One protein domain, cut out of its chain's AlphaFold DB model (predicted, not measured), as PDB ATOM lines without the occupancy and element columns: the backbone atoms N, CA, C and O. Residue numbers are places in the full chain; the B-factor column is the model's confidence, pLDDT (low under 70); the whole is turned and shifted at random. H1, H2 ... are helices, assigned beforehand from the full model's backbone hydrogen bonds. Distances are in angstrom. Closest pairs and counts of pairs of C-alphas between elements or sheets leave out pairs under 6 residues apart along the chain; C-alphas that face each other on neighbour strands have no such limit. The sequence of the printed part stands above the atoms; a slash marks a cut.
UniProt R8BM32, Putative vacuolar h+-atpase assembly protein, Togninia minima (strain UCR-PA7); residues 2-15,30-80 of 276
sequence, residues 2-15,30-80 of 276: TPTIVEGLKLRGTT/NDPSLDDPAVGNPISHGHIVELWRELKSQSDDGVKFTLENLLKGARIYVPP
ATOM      1  N   THR A   2      37.610   5.101 -38.459       85.62
ATOM      2  CA  THR A   2      36.437   4.252 -38.194       85.62
ATOM      3  C   THR A   2      36.864   3.034 -37.357       85.62
ATOM      4  O   THR A   2      38.060   2.733 -37.303       85.62
ATOM      5  N   PRO A   3      35.940   2.319 -36.687       84.06
ATOM      6  CA  PRO A   3      36.290   1.117 -35.922       84.06
ATOM      7  C   PRO A   3      36.968   0.039 -36.783       84.06
ATOM      8  O   PRO A   3      37.915  -0.589 -36.323       84.06
ATOM      9  N   THR A   4      36.560  -0.099 -38.050       85.12
ATOM     10  CA  THR A   4      37.153  -1.036 -39.020       85.12
ATOM     11  C   THR A   4      38.588  -0.658 -39.395       85.12
ATOM     12  O   THR A   4      39.440  -1.534 -39.522       85.12
ATOM     13  N   ILE A   5      38.894   0.640 -39.509       85.06
ATOM     14  CA  ILE A   5      40.266   1.131 -39.721       85.06
ATOM     15  C   ILE A   5      41.146   0.846 -38.498       85.06
ATOM     16  O   ILE A   5      42.284   0.413 -38.654       85.06
ATOM     17  N   VAL A   6      40.634   1.060 -37.281       85.50
ATOM     18  CA  VAL A   6      41.385   0.784 -36.041       85.50
ATOM     19  C   VAL A   6      41.666  -0.714 -35.888       85.50
ATOM     20  O   VAL A   6      42.763  -1.094 -35.489       85.50
ATOM     21  N   GLU A   7      40.704  -1.569 -36.231       84.75
ATOM     22  CA  GLU A   7      40.881  -3.024 -36.252       84.75
ATOM     23  C   GLU A   7      41.920  -3.457 -37.298       84.75
ATOM     24  O   GLU A   7      42.844  -4.200 -36.970       84.75
ATOM     25  N   GLY A   8      41.846  -2.910 -38.516       82.25
ATOM     26  CA  GLY A   8      42.840  -3.147 -39.566       82.25
ATOM     27  C   GLY A   8      44.260  -2.723 -39.167       82.25
ATOM     28  O   GLY A   8      45.213  -3.465 -39.398       82.25
ATOM     29  N   LEU A   9      44.414  -1.571 -38.500       83.25
ATOM     30  CA  LEU A   9      45.712  -1.098 -37.996       83.25
ATOM     31  C   LEU A   9      46.273  -1.999 -36.888       83.25
ATOM     32  O   LEU A   9      47.482  -2.220 -36.829       83.25
ATOM     33  N   LYS A  10      45.412  -2.566 -36.034       83.00
ATOM     34  CA  LYS A  10      45.826  -3.534 -35.005       83.00
ATOM     35  C   LYS A  10      46.282  -4.861 -35.612       83.00
ATOM     36  O   LYS A  10      47.281  -5.420 -35.159       83.00
ATOM     37  N   LEU A  11      45.600  -5.343 -36.653       79.50
ATOM     38  CA  LEU A  11      46.013  -6.543 -37.396       79.50
ATOM     39  C   LEU A  11      47.375  -6.337 -38.081       79.50
ATOM     40  O   LEU A  11      48.258  -7.191 -37.967       79.50
ATOM     41  N   ARG A  12      47.591  -5.160 -38.684       74.38
ATOM     42  CA  ARG A  12      48.889  -4.742 -39.235       74.38
ATOM     43  C   ARG A  12      49.996  -4.734 -38.174       74.38
ATOM     44  O   ARG A  12      51.037  -5.350 -38.379       74.38
ATOM     45  N   GLY A  13      49.761  -4.092 -37.025       66.50
ATOM     46  CA  GLY A  13      50.739  -4.004 -35.931       66.50
ATOM     47  C   GLY A  13      51.101  -5.354 -35.295       66.50
ATOM     48  O   GLY A  13      52.196  -5.508 -34.765       66.50
ATOM     49  N   THR A  14      50.217  -6.351 -35.395       57.25
ATOM     50  CA  THR A  14      50.458  -7.718 -34.893       57.25
ATOM     51  C   THR A  14      51.287  -8.565 -35.872       57.25
ATOM     52  O   THR A  14      51.899  -9.550 -35.469       57.25
ATOM     53  N   THR A  15      51.367  -8.168 -37.149       49.44
ATOM     54  CA  THR A  15      52.048  -8.914 -38.230       49.44
ATOM     55  C   THR A  15      53.451  -8.357 -38.519       49.44
ATOM     56  O   THR A  15      54.004  -8.534 -39.603       49.44
ATOM     57  N   ASN A  30      52.524  17.253 -43.460       60.16
ATOM     58  CA  ASN A  30      51.286  17.524 -42.694       60.16
ATOM     59  C   ASN A  30      50.364  16.331 -42.344       60.16
ATOM     60  O   ASN A  30      49.204  16.537 -41.979       60.16
ATOM     61  N   ASP A  31      50.860  15.102 -42.460       65.81
ATOM     62  CA  ASP A  31      50.065  13.898 -42.289       65.81
ATOM     63  C   ASP A  31      49.914  13.545 -40.798       65.81
ATOM     64  O   ASP A  31      50.861  13.692 -40.020       65.81
ATOM     65  N   PRO A  32      48.717  13.106 -40.361       74.81
ATOM     66  CA  PRO A  32      48.460  12.735 -38.973       74.81
ATOM     67  C   PRO A  32      49.238  11.470 -38.582       74.81
ATOM     68  O   PRO A  32      49.237  10.489 -39.330       74.81
ATOM     69  N   SER A  33      49.860  11.484 -37.393       74.00
ATOM     70  CA  SER A  33      50.594  10.325 -36.860       74.00
ATOM     71  C   SER A  33      49.671   9.120 -36.619       74.00
ATOM     72  O   SER A  33      48.502   9.280 -36.255       74.00
ATOM     73  N   LEU A  34      50.210   7.913 -36.824       71.50
ATOM     74  CA  LEU A  34      49.523   6.622 -36.689       71.50
ATOM     75  C   LEU A  34      49.860   5.880 -35.381       71.50
ATOM     76  O   LEU A  34      49.402   4.752 -35.205       71.50
ATOM     77  N   ASP A  35      50.637   6.494 -34.484       71.44
ATOM     78  CA  ASP A  35      51.179   5.832 -33.285       71.44
ATOM     79  C   ASP A  35      50.084   5.385 -32.291       71.44
ATOM     80  O   ASP A  35      50.214   4.333 -31.671       71.44
ATOM     81  N   ASP A  36      48.966   6.123 -32.213       76.81
ATOM     82  CA  ASP A  36      47.822   5.831 -31.336       76.81
ATOM     83  C   ASP A  36      46.497   5.731 -32.128       76.81
ATOM     84  O   ASP A  36      45.760   6.721 -32.288       76.81
ATOM     85  N   PRO A  37      46.144   4.537 -32.648       77.31
ATOM     86  CA  PRO A  37      44.930   4.348 -33.432       77.31
ATOM     87  C   PRO A  37      43.683   4.325 -32.534       77.31
ATOM     88  O   PRO A  37      43.295   3.289 -31.987       77.31
ATOM     89  N   ALA A  38      43.007   5.471 -32.425       81.38
ATOM     90  CA  ALA A  38      41.718   5.614 -31.750       81.38
ATOM     91  C   ALA A  38      40.595   6.006 -32.724       81.38
ATOM     92  O   ALA A  38      40.797   6.726 -33.709       81.38
ATOM     93  N   VAL A  39      39.375   5.544 -32.436       82.25
ATOM     94  CA  VAL A  39      38.181   5.936 -33.200       82.25
ATOM     95  C   VAL A  39      38.003   7.452 -33.080       82.25
ATOM     96  O   VAL A  39      38.014   7.996 -31.983       82.25
ATOM     97  N   GLY A  40      37.841   8.136 -34.214       78.62
ATOM     98  CA  GLY A  40      37.703   9.599 -34.270       78.62
ATOM     99  C   GLY A  40      38.971  10.384 -34.634       78.62
ATOM    100  O   GLY A  40      38.831  11.490 -35.150       78.62
ATOM    101  N   ASN A  41      40.176   9.814 -34.510       83.94
ATOM    102  CA  ASN A  41      41.415  10.516 -34.893       83.94
ATOM    103  C   ASN A  41      41.495  10.764 -36.413       83.94
ATOM    104  O   ASN A  41      41.013   9.932 -37.188       83.94
ATOM    105  N   PRO A  42      42.065  11.884 -36.888       83.50
ATOM    106  CA  PRO A  42      42.229  12.116 -38.321       83.50
ATOM    107  C   PRO A  42      43.183  11.079 -38.932       83.50
ATOM    108  O   PRO A  42      44.124  10.631 -38.288       83.50
ATOM    109  N   ILE A  43      42.928  10.683 -40.178       83.56
ATOM    110  CA  ILE A  43      43.787   9.782 -40.957       83.56
ATOM    111  C   ILE A  43      43.908  10.347 -42.376       83.56
ATOM    112  O   ILE A  43      42.917  10.849 -42.912       83.56
ATOM    113  N   SER A  44      45.108  10.315 -42.967       86.50
ATOM    114  CA  SER A  44      45.310  10.773 -44.345       86.50
ATOM    115  C   SER A  44      44.727   9.769 -45.342       86.50
ATOM    116  O   SER A  44      44.611   8.572 -45.071       86.50
ATOM    117  N   HIS A  45      44.363  10.252 -46.529       83.81
ATOM    118  CA  HIS A  45      43.879   9.392 -47.610       83.81
ATOM    119  C   HIS A  45      44.939   8.365 -48.049       83.81
ATOM    120  O   HIS A  45      44.596   7.214 -48.312       83.81
ATOM    121  N   GLY A  46      46.221   8.758 -48.083       83.75
ATOM    122  CA  GLY A  46      47.336   7.871 -48.435       83.75
ATOM    123  C   GLY A  46      47.425   6.661 -47.506       83.75
ATOM    124  O   GLY A  46      47.403   5.526 -47.981       83.75
ATOM    125  N   HIS A  47      47.369   6.895 -46.190       85.19
ATOM    126  CA  HIS A  47      47.438   5.829 -45.185       85.19
ATOM    127  C   HIS A  47      46.269   4.831 -45.287       85.19
ATOM    128  O   HIS A  47      46.445   3.643 -45.025       85.19
ATOM    129  N   ILE A  48      45.071   5.273 -45.697       86.94
ATOM    130  CA  ILE A  48      43.917   4.371 -45.900       86.94
ATOM    131  C   ILE A  48      44.145   3.452 -47.107       86.94
ATOM    132  O   ILE A  48      43.815   2.266 -47.059       86.94
ATOM    133  N   VAL A  49      44.689   3.995 -48.200       86.75
ATOM    134  CA  VAL A  49      44.940   3.233 -49.433       86.75
ATOM    135  C   VAL A  49      46.039   2.195 -49.220       86.75
ATOM    136  O   VAL A  49      45.909   1.073 -49.709       86.75
ATOM    137  N   GLU A  50      47.096   2.551 -48.491       86.81
ATOM    138  CA  GLU A  50      48.170   1.625 -48.114       86.81
ATOM    139  C   GLU A  50      47.639   0.488 -47.240       86.81
ATOM    140  O   GLU A  50      47.796  -0.680 -47.597       86.81
ATOM    141  N   LEU A  51      46.892   0.824 -46.182       85.62
ATOM    142  CA  LEU A  51      46.250  -0.153 -45.301       85.62
ATOM    143  C   LEU A  51      45.334  -1.117 -46.068       85.62
ATOM    144  O   LEU A  51      45.358  -2.323 -45.838       85.62
ATOM    145  N   TRP A  52      44.541  -0.610 -47.014       86.31
ATOM    146  CA  TRP A  52      43.676  -1.456 -47.835       86.31
ATOM    147  C   TRP A  52      44.469  -2.434 -48.719       86.31
ATOM    148  O   TRP A  52      44.073  -3.596 -48.843       86.31
ATOM    149  N   ARG A  53      45.588  -2.004 -49.323       86.00
ATOM    150  CA  ARG A  53      46.431  -2.892 -50.147       86.00
ATOM    151  C   ARG A  53      47.077  -3.993 -49.313       86.00
ATOM    152  O   ARG A  53      47.098  -5.137 -49.762       86.00
ATOM    153  N   GLU A  54      47.572  -3.651 -48.127       82.62
ATOM    154  CA  GLU A  54      48.187  -4.605 -47.198       82.62
ATOM    155  C   GLU A  54      47.161  -5.623 -46.666       82.62
ATOM    156  O   GLU A  54      47.408  -6.826 -46.683       82.62
ATOM    157  N   LEU A  55      45.961  -5.181 -46.278       80.94
ATOM    158  CA  LEU A  55      44.912  -6.094 -45.801       80.94
ATOM    159  C   LEU A  55      44.370  -7.001 -46.917       80.94
ATOM    160  O   LEU A  55      44.019  -8.154 -46.658       80.94
ATOM    161  N   LYS A  56      44.345  -6.514 -48.165       81.88
ATOM    162  CA  LYS A  56      43.954  -7.310 -49.336       81.88
ATOM    163  C   LYS A  56      44.967  -8.408 -49.674       81.88
ATOM    164  O   LYS A  56      44.565  -9.433 -50.213       81.88
ATOM    165  N   SER A  57      46.258  -8.208 -49.404       77.00
ATOM    166  CA  SER A  57      47.277  -9.237 -49.654       77.00
ATOM    167  C   SER A  57      47.373 -10.270 -48.528       77.00
ATOM    168  O   SER A  57      47.800 -11.393 -48.783       77.00
ATOM    169  N   GLN A  58      46.971  -9.910 -47.304       71.62
ATOM    170  CA  GLN A  58      47.088 -10.761 -46.115       71.62
ATOM    171  C   GLN A  58      45.828 -11.573 -45.778       71.62
ATOM    172  O   GLN A  58      45.935 -12.575 -45.075       71.62
ATOM    173  N   SER A  59      44.642 -11.167 -46.244       62.16
ATOM    174  CA  SER A  59      43.376 -11.820 -45.885       62.16
ATOM    175  C   SER A  59      42.584 -12.294 -47.107       62.16
ATOM    176  O   SER A  59      42.318 -11.525 -48.025       62.16
ATOM    177  N   ASP A  60      42.161 -13.564 -47.090       60.50
ATOM    178  CA  ASP A  60      41.185 -14.132 -48.043       60.50
ATOM    179  C   ASP A  60      39.740 -13.675 -47.703       60.50
ATOM    180  O   ASP A  60      38.805 -13.805 -48.490       60.50
ATOM    181  N   ASP A  61      39.573 -13.020 -46.544       60.91
ATOM    182  CA  ASP A  61      38.376 -12.303 -46.082       60.91
ATOM    183  C   ASP A  61      38.196 -10.964 -46.835       60.91
ATOM    184  O   ASP A  61      37.899  -9.914 -46.247       60.91
ATOM    185  N   GLY A  62      38.327 -10.984 -48.166       61.44
ATOM    186  CA  GLY A  62      38.225  -9.806 -49.040       61.44
ATOM    187  C   GLY A  62      36.893  -9.049 -48.935       61.44
ATOM    188  O   GLY A  62      36.779  -7.932 -49.429       61.44
ATOM    189  N   VAL A  63      35.898  -9.634 -48.259       66.25
ATOM    190  CA  VAL A  63      34.579  -9.052 -47.982       66.25
ATOM    191  C   VAL A  63      34.576  -8.163 -46.728       66.25
ATOM    192  O   VAL A  63      33.822  -7.191 -46.678       66.25
ATOM    193  N   LYS A  64      35.409  -8.442 -45.711       71.12
ATOM    194  CA  LYS A  64      35.400  -7.683 -44.441       71.12
ATOM    195  C   LYS A  64      36.158  -6.361 -44.551       71.12
ATOM    196  O   LYS A  64      35.640  -5.333 -44.120       71.12
ATOM    197  N   PHE A  65      37.325  -6.367 -45.195       77.56
ATOM    198  CA  PHE A  65      38.219  -5.206 -45.304       77.56
ATOM    199  C   PHE A  65      38.194  -4.554 -46.697       77.56
ATOM    200  O   PHE A  65      39.221  -4.123 -47.223       77.56
ATOM    201  N   THR A  66      37.014  -4.463 -47.320       84.19
ATOM    202  CA  THR A  66      36.842  -3.653 -48.534       84.19
ATOM    203  C   THR A  66      37.051  -2.171 -48.220       84.19
ATOM    204  O   THR A  66      36.761  -1.704 -47.117       84.19
ATOM    205  N   LEU A  67      37.519  -1.400 -49.207       83.06
ATOM    206  CA  LEU A  67      37.683   0.049 -49.062       83.06
ATOM    207  C   LEU A  67      36.365   0.720 -48.637       83.06
ATOM    208  O   LEU A  67      36.360   1.613 -47.796       83.06
ATOM    209  N   GLU A  68      35.240   0.225 -49.149       86.56
ATOM    210  CA  GLU A  68      33.893   0.663 -48.774       86.56
ATOM    211  C   GLU A  68      33.610   0.459 -47.278       86.56
ATOM    212  O   GLU A  68      33.108   1.370 -46.618       86.56
ATOM    213  N   ASN A  69      33.986  -0.694 -46.710       85.25
ATOM    214  CA  ASN A  69      33.803  -0.993 -45.287       85.25
ATOM    215  C   ASN A  69      34.777  -0.225 -44.380       85.25
ATOM    216  O   ASN A  69      34.424   0.113 -43.246       85.25
ATOM    217  N   LEU A  70      35.978   0.094 -44.865       84.19
ATOM    218  CA  LEU A  70      36.933   0.950 -44.152       84.19
ATOM    219  C   LEU A  70      36.443   2.404 -44.096       84.19
ATOM    220  O   LEU A  70      36.521   3.054 -43.052       84.19
ATOM    221  N   LEU A  71      35.880   2.897 -45.201       86.12
ATOM    222  CA  LEU A  71      35.369   4.264 -45.328       86.12
ATOM    223  C   LEU A  71      33.961   4.451 -44.749       86.12
ATOM    224  O   LEU A  71      33.510   5.589 -44.580       86.12
ATOM    225  N   LYS A  72      33.252   3.368 -44.417       85.94
ATOM    226  CA  LYS A  72      31.900   3.436 -43.857       85.94
ATOM    227  C   LYS A  72      31.899   4.211 -42.535       85.94
ATOM    228  O   LYS A  72      32.439   3.767 -41.527       85.94
ATOM    229  N   GLY A  73      31.260   5.382 -42.543       80.12
ATOM    230  CA  GLY A  73      31.193   6.278 -41.384       80.12
ATOM    231  C   GLY A  73      32.365   7.258 -41.256       80.12
ATOM    232  O   GLY A  73      32.425   7.990 -40.267       80.12
ATOM    233  N   ALA A  74      33.273   7.318 -42.236       83.56
ATOM    234  CA  ALA A  74      34.296   8.354 -42.294       83.56
ATOM    235  C   ALA A  74      33.670   9.727 -42.604       83.56
ATOM    236  O   ALA A  74      32.713   9.843 -43.371       83.56
ATOM    237  N   ARG A  75      34.220  10.783 -42.000       81.50
ATOM    238  CA  ARG A  75      33.856  12.178 -42.275       81.50
ATOM    239  C   ARG A  75      35.109  12.959 -42.632       81.50
ATOM    240  O   ARG A  75      36.176  12.694 -42.084       81.50
ATOM    241  N   ILE A  76      34.962  13.919 -43.539       86.00
ATOM    242  CA  ILE A  76      36.039  14.835 -43.918       86.00
ATOM    243  C   ILE A  76      36.415  15.657 -42.683       86.00
ATOM    244  O   ILE A  76      35.547  16.278 -42.065       86.00
ATOM    245  N   TYR A  77      37.696  15.642 -42.314       83.06
ATOM    246  CA  TYR A  77      38.199  16.468 -41.224       83.06
ATOM    247  C   TYR A  77      38.290  17.920 -41.695       83.06
ATOM    248  O   TYR A  77      39.055  18.241 -42.602       83.06
ATOM    249  N   VAL A  78      37.497  18.789 -41.073       82.88
ATOM    250  CA  VAL A  78      37.587  20.238 -41.246       82.88
ATOM    251  C   VAL A  78      38.178  20.787 -39.951       82.88
ATOM    252  O   VAL A  78      37.557  20.597 -38.901       82.88
ATOM    253  N   PRO A  79      39.367  21.418 -39.980       79.12
ATOM    254  CA  PRO A  79      39.950  21.983 -38.774       79.12
ATOM    255  C   PRO A  79      38.995  23.029 -38.185       79.12
ATOM    256  O   PRO A  79      38.311  23.727 -38.944       79.12
ATOM    257  N   PRO A  80      38.923  23.149 -36.848       83.69
ATOM    258  CA  PRO A  80      38.088  24.164 -36.230       83.69
ATOM    259  C   PRO A  80      38.493  25.544 -36.770       83.69
ATOM    260  O   PRO A  80      39.690  25.818 -36.908       83.69
TER     261      PRO A  80
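This is residues 2 to 15 and 30 to 80 of the 276 residues of the protein "Putative vacuolar h+-atpase assembly protein" of Togninia minima (strain UCR-PA7) (UniProt R8BM32). Two helices, H1 and H2, cross steeply, and after H2 the backbone folds back through short H3 towards Pro 80. An unnamed stretch, residues 30 to 44, leads into H2. The printed part has 65 residues with three named helices, H1, H2, H3 in order, and no named strand; the class is all helix, with 31 residues in named elements, under half. It is compact, radius of gyration of the C-alphas 11.7 A, yet elongated, spanning 40 by 22 by 18 A.

H1, residues 3 to 14, touches H2, residues 45 to 58, at a steep tilt of 60 degrees, the same way; their closest C-alphas, Gly 8 and Leu 55, are 7.2 A apart. H3, residues 67 to 71, only just touches each, with 3 pairs of C-alphas within 8 A. Residues 4 to 5 alone of H1 touch H3, closest C-alphas Thr 4 and Leu 70, 5.5 A. Residues 48 to 52 alone of H2 touch H3, closest C-alphas Trp 52 and Leu 67, 6.3 A. In H1, H2 and H3 every O i to N i+4 pair is within hydrogen-bond range.

H1 begins at C-alpha 3 (36.290, 1.117, -35.922) and is 16.7 A long. H2 is 20.5 A long. H3, 6.1 A, ends at C-alpha 71 (35.369, 4.264, -45.328).

Residues 16 to 29 are not printed; C-alphas 15 and 30 are 26.8 A apart. The link H2 to H3 is short. pLDDT is under 70 at residues 13 to 15, 30 to 31 and 59 to 63.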